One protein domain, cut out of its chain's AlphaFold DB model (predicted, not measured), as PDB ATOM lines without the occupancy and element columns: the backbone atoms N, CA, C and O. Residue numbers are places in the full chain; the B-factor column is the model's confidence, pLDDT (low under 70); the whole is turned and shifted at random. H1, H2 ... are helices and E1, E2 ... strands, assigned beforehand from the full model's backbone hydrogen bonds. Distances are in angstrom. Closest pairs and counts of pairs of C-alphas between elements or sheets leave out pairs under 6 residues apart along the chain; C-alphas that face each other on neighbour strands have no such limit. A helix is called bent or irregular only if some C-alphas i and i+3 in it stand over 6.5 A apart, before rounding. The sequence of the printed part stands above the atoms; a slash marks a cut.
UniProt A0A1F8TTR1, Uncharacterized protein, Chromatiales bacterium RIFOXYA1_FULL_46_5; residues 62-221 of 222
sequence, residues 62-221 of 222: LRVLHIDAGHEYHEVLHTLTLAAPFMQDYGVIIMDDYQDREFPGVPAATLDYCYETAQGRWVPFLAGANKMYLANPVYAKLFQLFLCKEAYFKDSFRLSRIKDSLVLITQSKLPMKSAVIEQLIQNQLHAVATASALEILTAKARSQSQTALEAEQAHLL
ATOM      1  N   LEU A  62     160.375 202.089 158.362       96.00
ATOM      2  CA  LEU A  62     160.426 201.445 157.057       96.00
ATOM      3  C   LEU A  62     159.070 200.831 156.673       96.00
ATOM      4  O   LEU A  62     158.343 200.310 157.520       96.00
ATOM      5  N   ARG A  63     158.729 200.875 155.381       96.81
ATOM      6  CA  ARG A  63     157.551 200.175 154.820       96.81
ATOM      7  C   ARG A  63     157.916 198.840 154.179       96.81
ATOM      8  O   ARG A  63     157.077 197.951 154.101       96.81
ATOM      9  N   VAL A  64     159.152 198.722 153.707       97.81
ATOM     10  CA  VAL A  64     159.699 197.521 153.083       97.81
ATOM     11  C   VAL A  64     161.101 197.323 153.633       97.81
ATOM     12  O   VAL A  64     161.872 198.281 153.688       97.81
ATOM     13  N   LEU A  65     161.405 196.093 154.029       98.06
ATOM     14  CA  LEU A  65     162.740 195.634 154.388       98.06
ATOM     15  C   LEU A  65     163.017 194.376 153.569       98.06
ATOM     16  O   LEU A  65     162.302 193.392 153.719       98.06
ATOM     17  N   HIS A  66     164.010 194.426 152.687       98.31
ATOM     18  CA  HIS A  66     164.490 193.264 151.942       98.31
ATOM     19  C   HIS A  66     165.822 192.834 152.546       98.31
ATOM     20  O   HIS A  66     166.709 193.674 152.690       98.31
ATOM     21  N   ILE A  67     165.927 191.568 152.937       97.56
ATOM     22  CA  ILE A  67     167.139 190.981 153.503       97.56
ATOM     23  C   ILE A  67     167.626 189.919 152.524       97.56
ATOM     24  O   ILE A  67     166.935 188.930 152.297       97.56
ATOM     25  N   ASP A  68     168.805 190.180 151.977       95.38
ATOM     26  CA  ASP A  68     169.551 189.357 151.018       95.38
ATOM     27  C   ASP A  68     171.040 189.372 151.422       95.38
ATOM     28  O   ASP A  68     171.944 189.632 150.636       95.38
ATOM     29  N   ALA A  69     171.283 189.308 152.734       84.69
ATOM     30  CA  ALA A  69     172.605 189.428 153.327       84.69
ATOM     31  C   ALA A  69     172.750 188.406 154.452       84.69
ATOM     32  O   ALA A  69     171.873 188.300 155.315       84.69
ATOM     33  N   GLY A  70     173.884 187.707 154.443       86.81
ATOM     34  CA  GLY A  70     174.133 186.565 155.314       86.81
ATOM     35  C   GLY A  70     173.383 185.322 154.838       86.81
ATOM     36  O   GLY A  70     172.259 185.396 154.350       86.81
ATOM     37  N   HIS A  71     174.012 184.166 154.995       93.38
ATOM     38  CA  HIS A  71     173.434 182.874 154.602       93.38
ATOM     39  C   HIS A  71     173.424 181.868 155.752       93.38
ATOM     40  O   HIS A  71     172.835 180.787 155.656       93.38
ATOM     41  N   GLU A  72     174.031 182.248 156.876       96.44
ATOM     42  CA  GLU A  72     174.045 181.463 158.090       96.44
ATOM     43  C   GLU A  72     172.943 181.904 159.055       96.44
ATOM     44  O   GLU A  72     172.574 183.076 159.154       96.44
ATOM     45  N   TYR A  73     172.438 180.941 159.828       97.75
ATOM     46  CA  TYR A  73     171.332 181.144 160.771       97.75
ATOM     47  C   TYR A  73     171.529 182.371 161.680       97.75
ATOM     48  O   TYR A  73     170.621 183.178 161.871       97.75
ATOM     49  N   HIS A  74     172.724 182.512 162.255       96.75
ATOM     50  CA  HIS A  74     173.016 183.552 163.238       96.75
ATOM     51  C   HIS A  74     173.100 184.947 162.607       96.75
ATOM     52  O   HIS A  74     172.701 185.916 163.248       96.75
ATOM     53  N   GLU A  75     173.562 185.045 161.359       95.88
ATOM     54  CA  GLU A  75     173.619 186.300 160.603       95.88
ATOM     55  C   GLU A  75     172.201 186.793 160.312       95.88
ATOM     56  O   GLU A  75     171.836 187.910 160.677       95.88
ATOM     57  N   VAL A  76     171.359 185.911 159.764       97.25
ATOM     58  CA  VAL A  76     169.963 186.220 159.427       97.25
ATOM     59  C   VAL A  76     169.169 186.608 160.675       97.25
ATOM     60  O   VAL A  76     168.453 187.615 160.673       97.25
ATOM     61  N   LEU A  77     169.308 185.845 161.766       97.25
ATOM     62  CA  LEU A  77     168.627 186.142 163.026       97.25
ATOM     63  C   LEU A  77     169.092 187.477 163.622       97.25
ATOM     64  O   LEU A  77     168.268 188.237 164.143       97.25
ATOM     65  N   HIS A  78     170.391 187.777 163.537       95.62
ATOM     66  CA  HIS A  78     170.940 189.051 163.983       95.62
ATOM     67  C   HIS A  78     170.356 190.216 163.174       95.62
ATOM     68  O   HIS A  78     169.800 191.144 163.763       95.62
ATOM     69  N   THR A  79     170.388 190.146 161.840       96.06
ATOM     70  CA  THR A  79     169.842 191.195 160.966       96.06
ATOM     71  C   THR A  79     168.348 191.414 161.196       96.06
ATOM     72  O   THR A  79     167.905 192.559 161.304       96.06
ATOM     73  N   LEU A  80     167.560 190.341 161.325       97.00
ATOM     74  CA  LEU A  80     166.131 190.437 161.631       97.00
ATOM     75  C   LEU A  80     165.882 191.129 162.973       97.00
ATOM     76  O   LEU A  80     165.077 192.060 163.048       97.00
ATOM     77  N   THR A  81     166.597 190.711 164.019       96.25
ATOM     78  CA  THR A  81     166.503 191.304 165.362       96.25
ATOM     79  C   THR A  81     166.863 192.787 165.355       96.25
ATOM     80  O   THR A  81     166.166 193.587 165.977       96.25
ATOM     81  N   LEU A  82     167.900 193.160 164.606       95.69
ATOM     82  CA  LEU A  82     168.396 194.528 164.519       95.69
ATOM     83  C   LEU A  82     167.471 195.448 163.701       95.69
ATOM     84  O   LEU A  82     167.174 196.565 164.122       95.69
ATOM     85  N   ALA A  83     167.008 195.010 162.526       95.75
ATOM     86  CA  ALA A  83     166.344 195.886 161.555       95.75
ATOM     87  C   ALA A  83     164.811 195.927 161.684       95.75
ATOM     88  O   ALA A  83     164.190 196.976 161.482       95.75
ATOM     89  N   ALA A  84     164.167 194.814 162.041       96.50
ATOM     90  CA  ALA A  84     162.708 194.734 162.101       96.50
ATOM     91  C   ALA A  84     162.030 195.688 163.117       96.50
ATOM     92  O   ALA A  84     160.901 196.116 162.844       96.50
ATOM     93  N   PRO A  85     162.647 196.097 164.250       95.31
ATOM     94  CA  PRO A  85     162.073 197.117 165.137       95.31
ATOM     95  C   PRO A  85     161.780 198.461 164.446       95.31
ATOM     96  O   PRO A  85     160.867 199.184 164.861       95.31
ATOM     97  N   PHE A  86     162.492 198.769 163.356       96.56
ATOM     98  CA  PHE A  86     162.325 199.994 162.574       96.56
ATOM     99  C   PHE A  86     161.206 199.910 161.527       96.56
ATOM    100  O   PHE A  86     160.944 200.893 160.836       96.56
ATOM    101  N   MET A  87     160.508 198.781 161.415       97.38
ATOM    102  CA  MET A  87     159.385 198.615 160.491       97.38
ATOM    103  C   MET A  87     158.089 199.255 161.014       97.38
ATOM    104  O   MET A  87     157.774 199.236 162.211       97.38
ATOM    105  N   GLN A  88     157.306 199.819 160.093       95.81
ATOM    106  CA  GLN A  88     155.909 200.201 160.314       95.81
ATOM    107  C   GLN A  88     155.044 198.960 160.538       95.81
ATOM    108  O   GLN A  88     155.314 197.918 159.953       95.81
ATOM    109  N   ASP A  89     153.945 199.081 161.290       92.62
ATOM    110  CA  ASP A  89     153.040 197.945 161.555       92.62
ATOM    111  C   ASP A  89     152.446 197.343 160.264       92.62
ATOM    112  O   ASP A  89     152.194 196.144 160.198       92.62
ATOM    113  N   TYR A  90     152.266 198.168 159.227       93.94
ATOM    114  CA  TYR A  90     151.797 197.763 157.896       93.94
ATOM    115  C   TYR A  90     152.934 197.434 156.916       93.94
ATOM    116  O   TYR A  90     152.696 197.315 155.716       93.94
ATOM    117  N   GLY A  91     154.178 197.367 157.389       96.75
ATOM    118  CA  GLY A  91     155.329 197.073 156.550       96.75
ATOM    119  C   GLY A  91     155.433 195.594 156.171       96.75
ATOM    120  O   GLY A  91     154.795 194.731 156.776       96.75
ATOM    121  N   VAL A  92     156.267 195.317 155.169       98.62
ATOM    122  CA  VAL A  92     156.582 193.962 154.698       98.62
ATOM    123  C   VAL A  92     158.078 193.706 154.825       98.62
ATOM    124  O   VAL A  92     158.885 194.494 154.329       98.62
ATOM    125  N   ILE A  93     158.440 192.602 155.475       98.69
ATOM    126  CA  ILE A  93     159.807 192.073 155.477       98.69
ATOM    127  C   ILE A  93     159.873 190.986 154.406       98.69
ATOM    128  O   ILE A  93     158.975 190.150 154.319       98.69
ATOM    129  N   ILE A  94     160.904 191.013 153.575       98.69
ATOM    130  CA  ILE A  94     161.119 190.083 152.474       98.69
ATOM    131  C   ILE A  94     162.453 189.396 152.739       98.69
ATOM    132  O   ILE A  94     163.483 190.064 152.786       98.69
ATOM    133  N   MET A  95     162.410 188.083 152.916       98.44
ATOM    134  CA  MET A  95     163.589 187.239 153.064       98.44
ATOM    135  C   MET A  95     163.923 186.651 151.704       98.44
ATOM    136  O   MET A  95     163.090 185.914 151.156       98.44
ATOM    137  N   ASP A  96     165.089 186.998 151.164       98.00
ATOM    138  CA  ASP A  96     165.635 186.298 150.008       98.00
ATOM    139  C   ASP A  96     166.176 184.924 150.407       98.00
ATOM    140  O   ASP A  96     166.297 184.625 151.595       98.00
ATOM    141  N   ASP A  97     166.396 184.060 149.421       97.38
ATOM    142  CA  ASP A  97     167.015 182.741 149.591       97.38
ATOM    143  C   ASP A  97     166.336 181.778 150.573       97.38
ATOM    144  O   ASP A  97     166.863 180.731 150.949       97.38
ATOM    145  N   TYR A  98     165.084 182.059 150.921       96.94
ATOM    146  CA  TYR A  98     164.323 181.274 151.884       96.94
ATOM    147  C   TYR A  98     164.126 179.813 151.450       96.94
ATOM    148  O   TYR A  98     163.999 178.925 152.295       96.94
ATOM    149  N   GLN A  99     164.025 179.556 150.143       94.19
ATOM    150  CA  GLN A  99     163.861 178.203 149.599       94.19
ATOM    151  C   GLN A  99     165.151 177.656 148.986       94.19
ATOM    152  O   GLN A  99     165.104 176.597 148.346       94.19
ATOM    153  N   ASP A 100     166.282 178.337 149.186       95.88
ATOM    154  CA  ASP A 100     167.559 177.845 148.711       95.88
ATOM    155  C   ASP A 100     168.039 176.700 149.607       95.88
ATOM    156  O   ASP A 100     168.042 176.769 150.837       95.88
ATOM    157  N   ARG A 101     168.431 175.599 148.967       95.56
ATOM    158  CA  ARG A 101     168.944 174.421 149.667       95.56
ATOM    159  C   ARG A 101     170.343 174.659 150.227       95.56
ATOM    160  O   ARG A 101     170.741 173.934 151.135       95.56
ATOM    161  N   GLU A 102     171.093 175.586 149.635       97.00
ATOM    162  CA  GLU A 102     172.461 175.911 150.036       97.00
ATOM    163  C   GLU A 102     172.474 176.748 151.316       97.00
ATOM    164  O   GLU A 102     173.443 176.682 152.069       97.00
ATOM    165  N   PHE A 103     171.365 177.433 151.625       97.12
ATOM    166  CA  PHE A 103     171.250 178.358 152.754       97.12
ATOM    167  C   PHE A 103     170.145 177.948 153.744       97.12
ATOM    168  O   PHE A 103     169.228 178.718 154.035       97.12
ATOM    169  N   PRO A 104     170.212 176.735 154.334       96.69
ATOM    170  CA  PRO A 104     169.173 176.234 155.238       96.69
ATOM    171  C   PRO A 104     169.044 177.057 156.532       96.69
ATOM    172  O   PRO A 104     168.023 176.964 157.220       96.69
ATOM    173  N   GLY A 105     170.052 177.871 156.865       97.62
ATOM    174  CA  GLY A 105     170.010 178.805 157.988       97.62
ATOM    175  C   GLY A 105     168.955 179.899 157.819       97.62
ATOM    176  O   GLY A 105     168.330 180.286 158.807       97.62
ATOM    177  N   VAL A 106     168.688 180.331 156.582       98.12
ATOM    178  CA  VAL A 106     167.720 181.392 156.265       98.12
ATOM    179  C   VAL A 106     166.294 181.019 156.696       98.12
ATOM    180  O   VAL A 106     165.706 181.759 157.499       98.12
ATOM    181  N   PRO A 107     165.697 179.892 156.248       97.12
ATOM    182  CA  PRO A 107     164.348 179.532 156.666       97.12
ATOM    183  C   PRO A 107     164.246 179.209 158.159       97.12
ATOM    184  O   PRO A 107     163.219 179.526 158.765       97.12
ATOM    185  N   ALA A 108     165.292 178.629 158.760       97.31
ATOM    186  CA  ALA A 108     165.330 178.341 160.192       97.31
ATOM    187  C   ALA A 108     165.288 179.635 161.025       97.31
ATOM    188  O   ALA A 108     164.349 179.842 161.794       97.31
ATOM    189  N   ALA A 109     166.222 180.560 160.781       98.12
ATOM    190  CA  ALA A 109     166.300 181.838 161.488       98.12
ATOM    191  C   ALA A 109     165.044 182.689 161.295       98.12
ATOM    192  O   ALA A 109     164.564 183.321 162.232       98.12
ATOM    193  N   THR A 110     164.474 182.675 160.088       97.75
ATOM    194  CA  THR A 110     163.240 183.406 159.782       97.75
ATOM    195  C   THR A 110     162.070 182.919 160.641       97.75
ATOM    196  O   THR A 110     161.331 183.730 161.201       97.75
ATOM    197  N   LEU A 111     161.875 181.600 160.753       96.56
ATOM    198  CA  LEU A 111     160.776 181.043 161.544       96.56
ATOM    199  C   LEU A 111     161.008 181.243 163.046       96.56
ATOM    200  O   LEU A 111     160.076 181.640 163.748       96.56
ATOM    201  N   ASP A 112     162.223 181.031 163.537       97.25
ATOM    202  CA  ASP A 112     162.537 181.226 164.957       97.25
ATOM    203  C   ASP A 112     162.411 182.704 165.342       97.25
ATOM    204  O   ASP A 112     161.804 183.040 166.363       97.25
ATOM    205  N   TYR A 113     162.826 183.619 164.461       97.56
ATOM    206  CA  TYR A 113     162.545 185.037 164.632       97.56
ATOM    207  C   TYR A 113     161.038 185.301 164.736       97.56
ATOM    208  O   TYR A 113     160.601 185.925 165.697       97.56
ATOM    209  N   CYS A 114     160.220 184.804 163.803       95.69
ATOM    210  CA  CYS A 114     158.772 185.032 163.814       95.69
ATOM    211  C   CYS A 114     158.094 184.580 165.115       95.69
ATOM    212  O   CYS A 114     157.261 185.312 165.655       95.69
ATOM    213  N   TYR A 115     158.410 183.380 165.607       91.75
ATOM    214  CA  TYR A 115     157.640 182.751 166.685       91.75
ATOM    215  C   TYR A 115     158.284 182.864 168.065       91.75
ATOM    216  O   TYR A 115     157.555 182.902 169.053       91.75
ATOM    217  N   GLU A 116     159.608 182.951 168.144       92.25
ATOM    218  CA  GLU A 116     160.336 182.961 169.416       92.25
ATOM    219  C   GLU A 116     160.798 184.374 169.772       92.25
ATOM    220  O   GLU A 116     160.536 184.853 170.875       92.25
ATOM    221  N   THR A 117     161.404 185.089 168.818       90.62
ATOM    222  CA  THR A 117     161.971 186.427 169.073       90.62
ATOM    223  C   THR A 117     160.916 187.530 168.963       90.62
ATOM    224  O   THR A 117     160.697 188.302 169.892       90.62
ATOM    225  N   ALA A 118     160.213 187.590 167.833       90.69
ATOM    226  CA  ALA A 118     159.181 188.580 167.539       90.69
ATOM    227  C   ALA A 118     157.813 188.223 168.134       90.69
ATOM    228  O   ALA A 118     156.882 189.022 168.024       90.69
ATOM    229  N   GLN A 119     157.670 187.031 168.728       90.25
ATOM    230  CA  GLN A 119     156.461 186.570 169.423       90.25
ATOM    231  C   GLN A 119     155.178 186.738 168.586       90.25
ATOM    232  O   GLN A 119     154.136 187.181 169.069       90.25
ATOM    233  N   GLY A 120     155.260 186.426 167.290       89.38
ATOM    234  CA  GLY A 120     154.146 186.519 166.348       89.38
ATOM    235  C   GLY A 120     153.851 187.930 165.834       89.38
ATOM    236  O   GLY A 120     152.880 188.109 165.098       89.38
ATOM    237  N   ARG A 121     154.671 188.940 166.162       93.75
ATOM    238  CA  ARG A 121     154.539 190.291 165.588       93.75
ATOM    239  C   ARG A 121     154.757 190.297 164.078       93.75
ATOM    240  O   ARG A 121     154.120 191.093 163.396       93.75
ATOM    241  N   TRP A 122     155.626 189.426 163.575       96.94
ATOM    242  CA  TRP A 122     155.889 189.226 162.153       96.94
ATOM    243  C   TRP A 122     155.599 187.777 161.812       96.94
ATOM    244  O   TRP A 122     156.151 186.881 162.443       96.94
ATOM    245  N   VAL A 123     154.728 187.541 160.835       96.88
ATOM    246  CA  VAL A 123     154.337 186.194 160.418       96.88
ATOM    247  C   VAL A 123     154.469 186.015 158.910       96.88
ATOM    248  O   VAL A 123     154.159 186.949 158.165       96.88
ATOM    249  N   PRO A 124     154.861 184.815 158.448       98.00
ATOM    250  CA  PRO A 124     154.794 184.449 157.040       98.00
ATOM    251  C   PRO A 124     153.378 184.625 156.489       98.00
ATOM    252  O   PRO A 124     152.414 184.176 157.114       98.00
ATOM    253  N   PHE A 125     153.242 185.239 155.314       97.88
ATOM    254  CA  PHE A 125     151.938 185.375 154.650       97.88
ATOM    255  C   PHE A 125     151.961 185.081 153.150       97.88
ATOM    256  O   PHE A 125     150.923 184.725 152.585       97.88
ATOM    257  N   LEU A 126     153.118 185.189 152.502       98.19
ATOM    258  CA  LEU A 126     153.299 184.900 151.083       98.19
ATOM    259  C   LEU A 126     154.662 184.235 150.883       98.19
ATOM    260  O   LEU A 126     155.632 184.626 151.524       98.19
ATOM    261  N   ALA A 127     154.736 183.256 149.991       97.75
ATOM    262  CA  ALA A 127     155.973 182.614 149.577       97.75
ATOM    263  C   ALA A 127     155.958 182.349 148.070       97.75
ATOM    264  O   ALA A 127     154.933 181.946 147.510       97.75
ATOM    265  N   GLY A 128     157.097 182.549 147.418       95.19
ATOM    266  CA  GLY A 128     157.275 182.279 145.994       95.19
ATOM    267  C   GLY A 128     158.544 182.915 145.443       95.19
ATOM    268  O   GLY A 128     159.074 183.846 146.040       95.19
ATOM    269  N   ALA A 129     159.024 182.408 144.304       92.62
ATOM    270  CA  ALA A 129     160.249 182.882 143.649       92.62
ATOM    271  C   ALA A 129     161.458 182.981 144.608       92.62
ATOM    272  O   ALA A 129     162.121 184.011 144.671       92.62
ATOM    273  N   ASN A 130     161.703 181.910 145.373       95.25
ATOM    274  CA  ASN A 130     162.744 181.799 146.404       95.25
ATOM    275  C   ASN A 130     162.582 182.706 147.640       95.25
ATOM    276  O   ASN A 130     163.397 182.646 148.549       95.25
ATOM    277  N   LYS A 131     161.512 183.503 147.720       97.75
ATOM    278  CA  LYS A 131     161.319 184.500 148.779       97.75
ATOM    279  C   LYS A 131     160.219 184.117 149.757       97.75
ATOM    280  O   LYS A 131     159.211 183.503 149.385       97.75
ATOM    281  N   MET A 132     160.385 184.560 151.000       98.06
ATOM    282  CA  MET A 132     159.345 184.550 152.028       98.06
ATOM    283  C   MET A 132     159.013 185.976 152.452       98.06
ATOM    284  O   MET A 132     159.897 186.774 152.744       98.06
ATOM    285  N   TYR A 133     157.723 186.285 152.522       98.62
ATOM    286  CA  TYR A 133     157.231 187.600 152.905       98.62
ATOM    287  C   TYR A 133     156.561 187.517 154.269       98.62
ATOM    288  O   TYR A 133     155.663 186.694 154.496       98.62
ATOM    289  N   LEU A 134     156.976 188.410 155.158       98.56
ATOM    290  CA  LEU A 134     156.471 188.540 156.512       98.56
ATOM    291  C   LEU A 134     155.728 189.863 156.659       98.56
ATOM    292  O   LEU A 134     156.138 190.895 156.127       98.56
ATOM    293  N   ALA A 135     154.648 189.842 157.423       98.19
ATOM    294  CA  ALA A 135     153.913 191.039 157.799       98.19
ATOM    295  C   ALA A 135     153.328 190.861 159.198       98.19
ATOM    296  O   ALA A 135     153.274 189.752 159.733       98.19
ATOM    297  N   ASN A 136     152.854 191.952 159.788       95.81
ATOM    298  CA  ASN A 136     152.023 191.852 160.977       95.81
ATOM    299  C   ASN A 136     150.777 190.987 160.696       95.81
ATOM    300  O   ASN A 136     150.196 191.138 159.621       95.81
ATOM    301  N   PRO A 137     150.312 190.128 161.626       92.69
ATOM    302  CA  PRO A 137     149.216 189.186 161.377       92.69
ATOM    303  C   PRO A 137     147.925 189.794 160.816       92.69
ATOM    304  O   PRO A 137     147.213 189.136 160.057       92.69
ATOM    305  N   VAL A 138     147.604 191.037 161.181       90.44
ATOM    306  CA  VAL A 138     146.429 191.739 160.648       90.44
ATOM    307  C   VAL A 138     146.656 192.101 159.182       90.44
ATOM    308  O   VAL A 138     145.838 191.770 158.322       90.44
ATOM    309  N   TYR A 139     147.793 192.728 158.885       95.50
ATOM    310  CA  TYR A 139     148.142 193.166 157.537       95.50
ATOM    311  C   TYR A 139     148.472 192.002 156.603       95.50
ATOM    312  O   TYR A 139     148.085 192.052 155.444       95.50
ATOM    313  N   ALA A 140     149.060 190.918 157.110       96.25
ATOM    314  CA  ALA A 140     149.241 189.655 156.402       96.25
ATOM    315  C   ALA A 140     147.933 189.207 155.736       96.25
ATOM    316  O   ALA A 140     147.883 189.017 154.523       96.25
ATOM    317  N   LYS A 141     146.839 189.134 156.503       94.44
ATOM    318  CA  LYS A 141     145.523 188.737 155.986       94.44
ATOM    319  C   LYS A 141     144.975 189.745 154.969       94.44
ATOM    320  O   LYS A 141     144.414 189.342 153.954       94.44
ATOM    321  N   LEU A 142     145.154 191.047 155.208       94.38
ATOM    322  CA  LEU A 142     144.726 192.093 154.266       94.38
ATOM    323  C   LEU A 142     145.484 192.011 152.935       94.38
ATOM    324  O   LEU A 142     144.860 192.089 151.879       94.38
ATOM    325  N   PHE A 143     146.800 191.798 152.974       96.88
ATOM    326  CA  PHE A 143     147.621 191.612 151.781       96.88
ATOM    327  C   PHE A 143     147.233 190.346 151.027       96.88
ATOM    328  O   PHE A 143     147.110 190.388 149.807       96.88
ATOM    329  N   GLN A 144     146.961 189.244 151.724       96.81
ATOM    330  CA  GLN A 144     146.484 188.022 151.078       96.81
ATOM    331  C   GLN A 144     145.140 188.234 150.368       96.81
ATOM    332  O   GLN A 144     144.993 187.840 149.213       96.81
ATOM    333  N   LEU A 145     144.178 188.903 151.014       95.19
ATOM    334  CA  LEU A 145     142.889 189.231 150.392       95.19
ATOM    335  C   LEU A 145     143.033 190.179 149.201       95.19
ATOM    336  O   LEU A 145     142.289 190.048 148.232       95.19
ATOM    337  N   PHE A 146     143.958 191.136 149.275       95.31
ATOM    338  CA  PHE A 146     144.292 192.001 148.149       95.31
ATOM    339  C   PHE A 146     144.839 191.170 146.981       95.31
ATOM    340  O   PHE A 146     144.273 191.199 145.893       95.31
ATOM    341  N   LEU A 147     145.855 190.340 147.230       95.50
ATOM    342  CA  LEU A 147     146.495 189.505 146.212       95.50
ATOM    343  C   LEU A 147     145.528 188.523 145.542       95.50
ATOM    344  O   LEU A 147     145.629 188.303 144.339       95.50
ATOM    345  N   CYS A 148     144.567 187.951 146.273       93.69
ATOM    346  CA  CYS A 148     143.563 187.057 145.685       93.69
ATOM    347  C   CYS A 148     142.671 187.735 144.632       93.69
ATOM    348  O   CYS A 148     142.180 187.046 143.732       93.69
ATOM    349  N   LYS A 149     142.493 189.061 144.725       93.00
ATOM    350  CA  LYS A 149     141.694 189.871 143.792       93.00
ATOM    351  C   LYS A 149     142.488 190.337 142.576       93.00
ATOM    352  O   LYS A 149     141.886 190.730 141.576       93.00
ATOM    353  N   GLU A 150     143.813 190.283 142.643       94.94
ATOM    354  CA  GLU A 150     144.678 190.703 141.549       94.94
ATOM    355  C   GLU A 150     144.589 189.720 140.379       94.94
ATOM    356  O   GLU A 150     144.867 188.525 140.506       94.94
ATOM    357  N   ALA A 151     144.222 190.242 139.205       92.94
ATOM    358  CA  ALA A 151     143.958 189.436 138.013       92.94
ATOM    359  C   ALA A 151     145.157 188.569 137.606       92.94
ATOM    360  O   ALA A 151     144.973 187.429 137.178       92.94
ATOM    361  N   TYR A 152     146.375 189.087 137.792       91.94
ATOM    362  CA  TYR A 152     147.620 188.377 137.498       91.94
ATOM    363  C   TYR A 152     147.773 187.081 138.309       91.94
ATOM    364  O   TYR A 152     148.333 186.108 137.812       91.94
ATOM    365  N   PHE A 153     147.242 187.039 139.534       91.69
ATOM    366  CA  PHE A 153     147.392 185.899 140.435       91.69
ATOM    367  C   PHE A 153     146.146 185.015 140.550       91.69
ATOM    368  O   PHE A 153     146.133 184.070 141.349       91.69
ATOM    369  N   LYS A 154     145.097 185.288 139.769       91.19
ATOM    370  CA  LYS A 154     143.827 184.562 139.848       91.19
ATOM    371  C   LYS A 154     144.031 183.049 139.739       91.19
ATOM    372  O   LYS A 154     144.631 182.569 138.784       91.19
ATOM    373  N   ASP A 155     143.495 182.308 140.712       93.88
ATOM    374  CA  ASP A 155     143.566 180.842 140.789       93.88
ATOM    375  C   ASP A 155     145.000 180.275 140.663       93.88
ATOM    376  O   ASP A 155     145.184 179.144 140.219       93.88
ATOM    377  N   SER A 156     146.025 181.051 141.038       94.25
ATOM    378  CA  SER A 156     147.439 180.635 140.979       94.25
ATOM    379  C   SER A 156     148.033 180.295 142.350       94.25
ATOM    380  O   SER A 156     149.141 179.762 142.444       94.25
ATOM    381  N   PHE A 157     147.305 180.600 143.427       97.25
ATOM    382  CA  PHE A 157     147.781 180.409 144.790       97.25
ATOM    383  C   PHE A 157     147.421 179.038 145.351       97.25
ATOM    384  O   PHE A 157     146.359 178.490 145.069       97.25
ATOM    385  N   ARG A 158     148.255 178.539 146.263       96.25
ATOM    386  CA  ARG A 158     147.855 177.547 147.269       96.25
ATOM    387  C   ARG A 158     147.885 178.184 148.643       96.25
ATOM    388  O   ARG A 158     148.851 178.857 148.977       96.25
ATOM    389  N   LEU A 159     146.882 177.911 149.466       96.00
ATOM    390  CA  LEU A 159     146.927 178.272 150.877       96.00
ATOM    391  C   LEU A 159     147.570 177.128 151.666       96.00
ATOM    392  O   LEU A 159     147.085 175.998 151.638       96.00
ATOM    393  N   SER A 160     148.673 177.414 152.350       94.62
ATOM    394  CA  SER A 160     149.355 176.477 153.248       94.62
ATOM    395  C   SER A 160     149.329 177.005 154.677       94.62
ATOM    396  O   SER A 160     149.118 178.194 154.909       94.62
ATOM    397  N   ARG A 161     149.537 176.114 155.643       90.44
ATOM    398  CA  ARG A 161     149.654 176.472 157.056       90.44
ATOM    399  C   ARG A 161     151.070 176.171 157.531       90.44
ATOM    400  O   ARG A 161     151.542 175.054 157.340       90.44
ATOM    401  N   ILE A 162     151.710 177.154 158.156       87.44
ATOM    402  CA  ILE A 162     152.995 177.015 158.847       87.44
ATOM    403  C   ILE A 162     152.759 177.458 160.288       87.44
ATOM    404  O   ILE A 162     152.444 178.622 160.515       87.44
ATOM    405  N   LYS A 163     152.847 176.525 161.247       86.75
ATOM    406  CA  LYS A 163     152.414 176.746 162.641       86.75
ATOM    407  C   LYS A 163     151.018 177.414 162.663       86.75
ATOM    408  O   LYS A 163     150.063 176.859 162.108       86.75
ATOM    409  N   ASP A 164     150.910 178.618 163.220       83.06
ATOM    410  CA  ASP A 164     149.653 179.374 163.323       83.06
ATOM    411  C   ASP A 164     149.393 180.325 162.145       83.06
ATOM    412  O   ASP A 164     148.341 180.965 162.073       83.06
ATOM    413  N   SER A 165     150.317 180.401 161.190       89.00
ATOM    414  CA  SER A 165     150.255 181.326 160.061       89.00
ATOM    415  C   SER A 165     149.693 180.657 158.813       89.00
ATOM    416  O   SER A 165     150.044 179.529 158.458       89.00
ATOM    417  N   LEU A 166     148.815 181.380 158.120       94.00
ATOM    418  CA  LEU A 166     148.395 181.044 156.766       94.00
ATOM    419  C   LEU A 166     149.354 181.694 155.775       94.00
ATOM    420  O   LEU A 166     149.594 182.894 155.862       94.00
ATOM    421  N   VAL A 167     149.850 180.923 154.812       97.19
ATOM    422  CA  VAL A 167     150.812 181.379 153.804       97.19
ATOM    423  C   VAL A 167     150.265 181.095 152.414       97.19
ATOM    424  O   VAL A 167     149.927 179.954 152.092       97.19
ATOM    425  N   LEU A 168     150.187 182.131 151.580       97.75
ATOM    426  CA  LEU A 168     149.915 181.980 150.158       97.75
ATOM    427  C   LEU A 168     151.189 181.543 149.442       97.75
ATOM    428  O   LEU A 168     152.199 182.231 149.492       97.75
ATOM    429  N   ILE A 169     151.131 180.417 148.746       97.38
ATOM    430  CA  ILE A 169     152.194 179.951 147.859       97.38
ATOM    431  C   ILE A 169     151.834 180.394 146.446       97.38
ATOM    432  O   ILE A 169     150.810 179.952 145.917       97.38
ATOM    433  N   THR A 170     152.632 181.281 145.861       95.44
ATOM    434  CA  THR A 170     152.393 181.819 144.514       95.44
ATOM    435  C   THR A 170     152.742 180.787 143.447       95.44
ATOM    436  O   THR A 170     153.588 179.923 143.673       95.44
ATOM    437  N   GLN A 171     152.061 180.853 142.295       91.62
ATOM    438  CA  GLN A 171     152.316 179.981 141.137       91.62
ATOM    439  C   GLN A 171     152.415 178.490 141.517       91.62
ATOM    440  O   GLN A 171     153.274 177.742 141.047       91.62
ATOM    441  N   SER A 172     151.536 178.058 142.421       92.50
ATOM    442  CA  SER A 172     151.564 176.708 142.968       92.50
ATOM    443  C   SER A 172     151.261 175.676 141.882       92.50
ATOM    444  O   SER A 172     150.325 175.835 141.103       92.50
ATOM    445  N   LYS A 173     151.973 174.542 141.907       92.44
ATOM    446  CA  LYS A 173     151.636 173.351 141.099       92.44
ATOM    447  C   LYS A 173     150.305 172.705 141.514       92.44
ATOM    448  O   LYS A 173     149.774 171.872 140.791       92.44
ATOM    449  N   LEU A 174     149.794 173.070 142.689       93.88
ATOM    450  CA  LEU A 174     148.536 172.601 143.269       93.88
ATOM    451  C   LEU A 174     147.686 173.818 143.671       93.88
ATOM    452  O   LEU A 174     147.583 174.110 144.868       93.88
ATOM    453  N   PRO A 175     147.177 174.607 142.709       95.62
ATOM    454  CA  PRO A 175     146.471 175.838 143.020       95.62
ATOM    455  C   PRO A 175     145.054 175.573 143.543       95.62
ATOM    456  O   PRO A 175     144.425 174.556 143.246       95.62
ATOM    457  N   MET A 176     144.533 176.529 144.305       95.50
ATOM    458  CA  MET A 176     143.151 176.592 144.764       95.50
ATOM    459  C   MET A 176     142.444 177.774 144.100       95.50
ATOM    460  O   MET A 176     143.075 178.738 143.669       95.50
ATOM    461  N   LYS A 177     141.110 177.728 144.060       94.75
ATOM    462  CA  LYS A 177     140.308 178.864 143.594       94.75
ATOM    463  C   LYS A 177     140.488 180.070 144.517       94.75
ATOM    464  O   LYS A 177     140.338 179.915 145.730       94.75
ATOM    465  N   SER A 178     140.721 181.261 143.954       92.56
ATOM    466  CA  SER A 178     140.886 182.501 144.737       92.56
ATOM    467  C   SER A 178     139.704 182.727 145.683       92.56
ATOM    468  O   SER A 178     139.909 182.962 146.867       92.56
ATOM    469  N   ALA A 179     138.470 182.512 145.210       92.00
ATOM    470  CA  ALA A 179     137.261 182.659 146.025       92.00
ATOM    471  C   ALA A 179     137.236 181.739 147.264       92.00
ATOM    472  O   ALA A 179     136.772 182.142 148.328       92.00
ATOM    473  N   VAL A 180     137.770 180.515 147.148       93.38
ATOM    474  CA  VAL A 180     137.861 179.574 148.279       93.38
ATOM    475  C   VAL A 180     138.891 180.067 149.292       93.38
ATOM    476  O   VAL A 180     138.635 180.051 150.494       93.38
ATOM    477  N   ILE A 181     140.049 180.534 148.818       94.56
ATOM    478  CA  ILE A 181     141.094 181.107 149.674       94.56
ATOM    479  C   ILE A 181     140.569 182.346 150.413       94.56
ATOM    480  O   ILE A 181     140.725 182.443 151.630       94.56
ATOM    481  N   GLU A 182     139.913 183.264 149.700       93.69
ATOM    482  CA  GLU A 182     139.333 184.482 150.272       93.69
ATOM    483  C   GLU A 182     138.353 184.159 151.397       93.69
ATOM    484  O   GLU A 182     138.458 184.729 152.482       93.69
ATOM    485  N   GLN A 183     137.451 183.199 151.175       91.25
ATOM    486  CA  GLN A 183     136.489 182.771 152.186       91.25
ATOM    487  C   GLN A 183     137.186 182.212 153.438       91.25
ATOM    488  O   GLN A 183     136.809 182.551 154.561       91.25
ATOM    489  N   LEU A 184     138.228 181.391 153.271       90.44
ATOM    490  CA  LEU A 184     138.993 180.830 154.392       90.44
ATOM    491  C   LEU A 184     139.693 181.919 155.220       90.44
ATOM    492  O   LEU A 184     139.665 181.868 156.452       90.44
ATOM    493  N   ILE A 185     140.289 182.914 154.559       91.56
ATOM    494  CA  ILE A 185     140.964 184.033 155.231       91.56
ATOM    495  C   ILE A 185     139.945 184.942 155.928       91.56
ATOM    496  O   ILE A 185     140.148 185.314 157.087       91.56
ATOM    497  N   GLN A 186     138.828 185.266 155.269       87.56
ATOM    498  CA  GLN A 186     137.754 186.082 155.846       87.56
ATOM    499  C   GLN A 186     137.164 185.440 157.103       87.56
ATOM    500  O   GLN A 186     137.006 186.119 158.116       87.56
ATOM    501  N   ASN A 187     136.928 184.127 157.094       82.81
ATOM    502  CA  ASN A 187     136.432 183.411 158.271       82.81
ATOM    503  C   ASN A 187     137.387 183.535 159.472       82.81
ATOM    504  O   ASN A 187     136.940 183.704 160.605       82.81
ATOM    505  N   GLN A 188     138.706 183.521 159.242       73.81
ATOM    506  CA  GLN A 188     139.698 183.739 160.299       73.81
ATOM    507  C   GLN A 188     139.875 185.206 160.710       73.81
ATOM    508  O   GLN A 188     140.382 185.472 161.800       73.81
ATOM    509  N   LEU A 189     139.532 186.168 159.855       68.88
ATOM    510  CA  LEU A 189     139.439 187.572 160.258       68.88
ATOM    511  C   LEU A 189     138.225 187.781 161.159       68.88
ATOM    512  O   LEU A 189     138.360 188.370 162.225       68.88
ATOM    513  N   HIS A 190     137.066 187.245 160.776       58.06
ATOM    514  CA  HIS A 190     135.826 187.384 161.538       58.06
ATOM    515  C   HIS A 190     135.880 186.670 162.893       58.06
ATOM    516  O   HIS A 190     135.375 187.207 163.872       58.06
ATOM    517  N   ALA A 191     136.572 185.531 162.992       54.84
ATOM    518  CA  ALA A 191     136.826 184.865 164.274       54.84
ATOM    519  C   ALA A 191     137.679 185.704 165.254       54.84
ATOM    520  O   ALA A 191     137.645 185.459 166.456       54.84
ATOM    521  N   VAL A 192     138.434 186.690 164.756       51.19
ATOM    522  CA  VAL A 192     139.223 187.645 165.559       51.19
ATOM    523  C   VAL A 192     138.467 188.970 165.765       51.19
ATOM    524  O   VAL A 192     138.812 189.751 166.647       51.19
ATOM    525  N   ALA A 193     137.427 189.242 164.973       43.72
ATOM    526  CA  ALA A 193     136.808 190.556 164.877       43.72
ATOM    527  C   ALA A 193     135.626 190.739 165.843       43.72
ATOM    528  O   ALA A 193     134.469 190.507 165.508       43.72
ATOM    529  N   THR A 194     135.904 191.367 166.980       46.53
ATOM    530  CA  THR A 194     135.262 192.668 167.215       46.53
ATOM    531  C   THR A 194     136.277 193.758 166.871       46.53
ATOM    532  O   THR A 194     137.479 193.560 167.043       46.53
ATOM    533  N   ALA A 195     135.829 194.918 166.378       46.91
ATOM    534  CA  ALA A 195     136.717 196.057 166.110       46.91
ATOM    535  C   ALA A 195     137.567 196.426 167.348       46.91
ATOM    536  O   ALA A 195     138.748 196.737 167.219       46.91
ATOM    537  N   SER A 196     137.002 196.248 168.550       53.66
ATOM    538  CA  SER A 196     137.720 196.408 169.816       53.66
ATOM    539  C   SER A 196     138.822 195.368 170.030       53.66
ATOM    540  O   SER A 196     139.875 195.713 170.545       53.66
ATOM    541  N   ALA A 197     138.645 194.111 169.614       49.47
ATOM    542  CA  ALA A 197     139.673 193.079 169.753       49.47
ATOM    543  C   ALA A 197     140.877 193.346 168.841       49.47
ATOM    544  O   ALA A 197     142.017 193.109 169.238       49.47
ATOM    545  N   LEU A 198     140.642 193.901 167.647       49.53
ATOM    546  CA  LEU A 198     141.709 194.303 166.734       49.53
ATOM    547  C   LEU A 198     142.490 195.508 167.277       49.53
ATOM    548  O   LEU A 198     143.721 195.512 167.234       49.53
ATOM    549  N   GLU A 199     141.795 196.496 167.842       53.50
ATOM    550  CA  GLU A 199     142.421 197.630 168.531       53.50
ATOM    551  C   GLU A 199     143.194 197.184 169.775       53.50
ATOM    552  O   GLU A 199     144.317 197.635 169.978       53.50
ATOM    553  N   ILE A 200     142.663 196.238 170.555       55.38
ATOM    554  CA  ILE A 200     143.330 195.664 171.732       55.38
ATOM    555  C   ILE A 200     144.572 194.862 171.330       55.38
ATOM    556  O   ILE A 200     145.613 195.008 171.963       55.38
ATOM    557  N   LEU A 201     144.509 194.041 170.278       49.59
ATOM    558  CA  LEU A 201     145.667 193.288 169.781       49.59
ATOM    559  C   LEU A 201     146.742 194.219 169.214       49.59
ATOM    560  O   LEU A 201     147.925 194.033 169.492       49.59
ATOM    561  N   THR A 202     146.333 195.260 168.488       51.31
ATOM    562  CA  THR A 202     147.241 196.297 167.980       51.31
ATOM    563  C   THR A 202     147.868 197.085 169.135       51.31
ATOM    564  O   THR A 202     149.073 197.326 169.140       51.31
ATOM    565  N   ALA A 203     147.086 197.439 170.158       56.12
ATOM    566  CA  ALA A 203     147.567 198.125 171.354       56.12
ATOM    567  C   ALA A 203     148.502 197.241 172.195       56.12
ATOM    568  O   ALA A 203     149.514 197.731 172.688       56.12
ATOM    569  N   LYS A 204     148.222 195.938 172.304       52.09
ATOM    570  CA  LYS A 204     149.065 194.958 173.003       52.09
ATOM    571  C   LYS A 204     150.389 194.719 172.273       52.09
ATOM    572  O   LYS A 204     151.436 194.688 172.907       52.09
ATOM    573  N   ALA A 205     150.364 194.626 170.944       51.16
ATOM    574  CA  ALA A 205     151.581 194.533 170.139       51.16
ATOM    575  C   ALA A 205     152.448 195.802 170.268       51.16
ATOM    576  O   ALA A 205     153.677 195.716 170.349       51.16
ATOM    577  N   ARG A 206     151.813 196.981 170.343       48.50
ATOM    578  CA  ARG A 206     152.493 198.259 170.604       48.50
ATOM    579  C   ARG A 206     153.092 198.319 172.005       48.50
ATOM    580  O   ARG A 206     154.256 198.686 172.123       48.50
ATOM    581  N   SER A 207     152.347 197.918 173.038       48.50
ATOM    582  CA  SER A 207     152.842 197.956 174.415       48.50
ATOM    583  C   SER A 207     154.018 197.006 174.613       48.50
ATOM    584  O   SER A 207     155.045 197.443 175.107       48.50
ATOM    585  N   GLN A 208     153.942 195.766 174.122       46.91
ATOM    586  CA  GLN A 208     155.037 194.792 174.223       46.91
ATOM    587  C   GLN A 208     156.308 195.250 173.494       46.91
ATOM    588  O   GLN A 208     157.413 195.064 173.998       46.91
ATOM    589  N   SER A 209     156.153 195.908 172.342       47.91
ATOM    590  CA  SER A 209     157.286 196.480 171.606       47.91
ATOM    591  C   SER A 209     157.927 197.658 172.347       47.91
ATOM    592  O   SER A 209     159.132 197.861 172.252       47.91
ATOM    593  N   GLN A 210     157.132 198.429 173.089       46.78
ATOM    594  CA  GLN A 210     157.605 199.573 173.860       46.78
ATOM    595  C   GLN A 210     158.267 199.139 175.173       46.78
ATOM    596  O   GLN A 210     159.328 199.652 175.505       46.78
ATOM    597  N   THR A 211     157.731 198.120 175.850       53.28
ATOM    598  CA  THR A 211     158.353 197.537 177.050       53.28
ATOM    599  C   THR A 211     159.683 196.854 176.729       53.28
ATOM    600  O   THR A 211     160.617 196.946 177.517       53.28
ATOM    601  N   ALA A 212     159.799 196.199 175.566       45.72
ATOM    602  CA  ALA A 212     161.064 195.626 175.103       45.72
ATOM    603  C   ALA A 212     162.115 196.715 174.821       45.72
ATOM    604  O   ALA A 212     163.251 196.597 175.270       45.72
ATOM    605  N   LEU A 213     161.709 197.811 174.167       43.81
ATOM    606  CA  LEU A 213     162.577 198.960 173.893       43.81
ATOM    607  C   LEU A 213     163.026 199.673 175.186       43.81
ATOM    608  O   LEU A 213     164.185 200.054 175.313       43.81
ATOM    609  N   GLU A 214     162.127 199.829 176.160       54.88
ATOM    610  CA  GLU A 214     162.421 200.437 177.467       54.88
ATOM    611  C   GLU A 214     163.337 199.549 178.325       54.88
ATOM    612  O   GLU A 214     164.240 200.056 178.991       54.88
ATOM    613  N   ALA A 215     163.155 198.224 178.284       53.19
ATOM    614  CA  ALA A 215     164.027 197.271 178.969       53.19
ATOM    615  C   ALA A 215     165.449 197.258 178.380       53.19
ATOM    616  O   ALA A 215     166.426 197.192 179.126       53.19
ATOM    617  N   GLU A 216     165.570 197.378 177.056       48.22
ATOM    618  CA  GLU A 216     166.850 197.463 176.349       48.22
ATOM    619  C   GLU A 216     167.565 198.799 176.633       48.22
ATOM    620  O   GLU A 216     168.756 198.822 176.949       48.22
ATOM    621  N   GLN A 217     166.827 199.915 176.658       49.50
ATOM    622  CA  GLN A 217     167.355 201.232 177.039       49.50
ATOM    623  C   GLN A 217     167.806 201.293 178.508       49.50
ATOM    624  O   GLN A 217     168.829 201.906 178.811       49.50
ATOM    625  N   ALA A 218     167.093 200.628 179.421       55.94
ATOM    626  CA  ALA A 218     167.474 200.545 180.832       55.94
ATOM    627  C   ALA A 218     168.731 199.687 181.074       55.94
ATOM    628  O   ALA A 218     169.423 199.885 182.075       55.94
ATOM    629  N   HIS A 219     169.038 198.749 180.173       48.31
ATOM    630  CA  HIS A 219     170.247 197.923 180.237       48.31
ATOM    631  C   HIS A 219     171.482 198.640 179.661       48.31
ATOM    632  O   HIS A 219     172.598 198.353 180.076       48.31
ATOM    633  N   LEU A 220     171.297 199.595 178.744       43.38
ATOM    634  CA  LEU A 220     172.376 200.415 178.172       43.38
ATOM    635  C   LEU A 220     172.811 201.588 179.076       43.38
ATOM    636  O   LEU A 220     173.817 202.236 178.799       43.38
ATOM    637  N   LEU A 221     172.050 201.878 180.139       47.00
ATOM    638  CA  LEU A 221     172.310 202.946 181.117       47.00
ATOM    639  C   LEU A 221     172.938 202.441 182.436       47.00
ATOM    640  O   LEU A 221     173.066 203.220 183.383       47.00
TER     641      LEU A 221
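What this domain is: This is residues 62 to 221 of the 222 residues of an uncharacterized protein of Chromatiales bacterium RIFOXYA1_FULL_46_5 (UniProt A0A1F8TTR1). A strongly twisted sheet of six strands makes the middle of the body, with H1 and H2 over one face and H3 over the other; H4 is side by side with H3, and the long helix H5 runs past the body without touching another helix, its last turns sticking out with residues 214 to 221. The 160 printed residues hold five named helices and six named strands, in the order E1 H1 E2 H2 E3 E4 H3 E5 E6 H4 H5. The sheet's order is E1 E2 E4 E3 E6 E5, mixed, and the class is mixed, helices and strands, in three layers: H1 and H2 on one face of the sheet, H3 and H4 on the other. The whole is compact, with a radius of gyration of the C-alphas of 16.3 A, and its outline of 55 by 45 by 25 A is only just flat.

Where its parts are: E1, residues 62 to 67, begins at C-alpha 62 (160.426, 201.445, 157.057). H1 is residues 73 to 86, 21.0 A long, and only just irregular: C-alphas 82 and 85 are 6.9 A apart. E2, residues 87 to 95, bends by 119 degrees at residue 90. H2, residues 105 to 117, is neither bent nor irregular, but only just: C-alphas 114 and 117 are 6.3 A apart. The hairpin E3, residues 123 to 128, and E4, residues 131 to 135, leads to H3, residues 137 to 149, 19.1 A long, which begins at C-alpha 137 (149.216, 189.186, 161.377). The hairpin E5, residues 158 to 162, and E6, residues 165 to 169, comes before H4, residues 178 to 190, 18.2 A long. H5, residues 195 to 219, spans 36.4 A and ends at C-alpha 219 (170.247, 197.923, 180.237).

How they stand to each other: E1, an edge strand, is parallel to E2, with N 65 and O 92 at 3.0 A. E1, H1 and E2 form a strand-helix-strand unit, two parallel neighbour strands with a helix between, and its crossover is right-handed. E2 and E4 are antiparallel, with N 93 and O 134 at 2.9 A. E4 and E3 are antiparallel, with N 133 and O 126 at 2.8 A. E3 and E6 are parallel, with N 127 and O 168 at 2.8 A. E6 and the edge strand E5 are antiparallel, with N 160 and O 167 at 2.8 A. E2, H2, E3 and E4, H3, E5 are split units, with other strands between their two in the sheet, and both crossovers are right-handed. H1 lies over E1 at a height over the sheet of 9.2 A, and H2 over E4 and E3 at 9.4 A. H1 and H2 touch, the same way at a steep tilt of 48 degrees, closest at the C-alphas of Tyr 73 and Gly 105, 3.9 A. H3 is on the opposite face; its C-alpha of Ala 140 is 5.4 A from that of Phe 125 in E3. H3 and H4 touch, opposite ways at a shallow tilt of 25 degrees, closest at the C-alphas of Cys 148 and Ser 178, 5.4 A. H5 is not on the sheet. Every O i to N i+4 pair is within hydrogen-bond range in H2, H4 and H5; H1 has 8 of 10 and H3 7 of 9.

The domain as a whole: The C-alphas of Lys 177 and Leu 221, the two farthest apart, are 54.9 A from each other. The body without residues 214 to 221 spans 42 by 39 by 25 A. The printed part has no cut, and no link is long. The mean pLDDT of the printed part is 85.6; residues 189 to 221 are under 70, and H5 has a mean of 50.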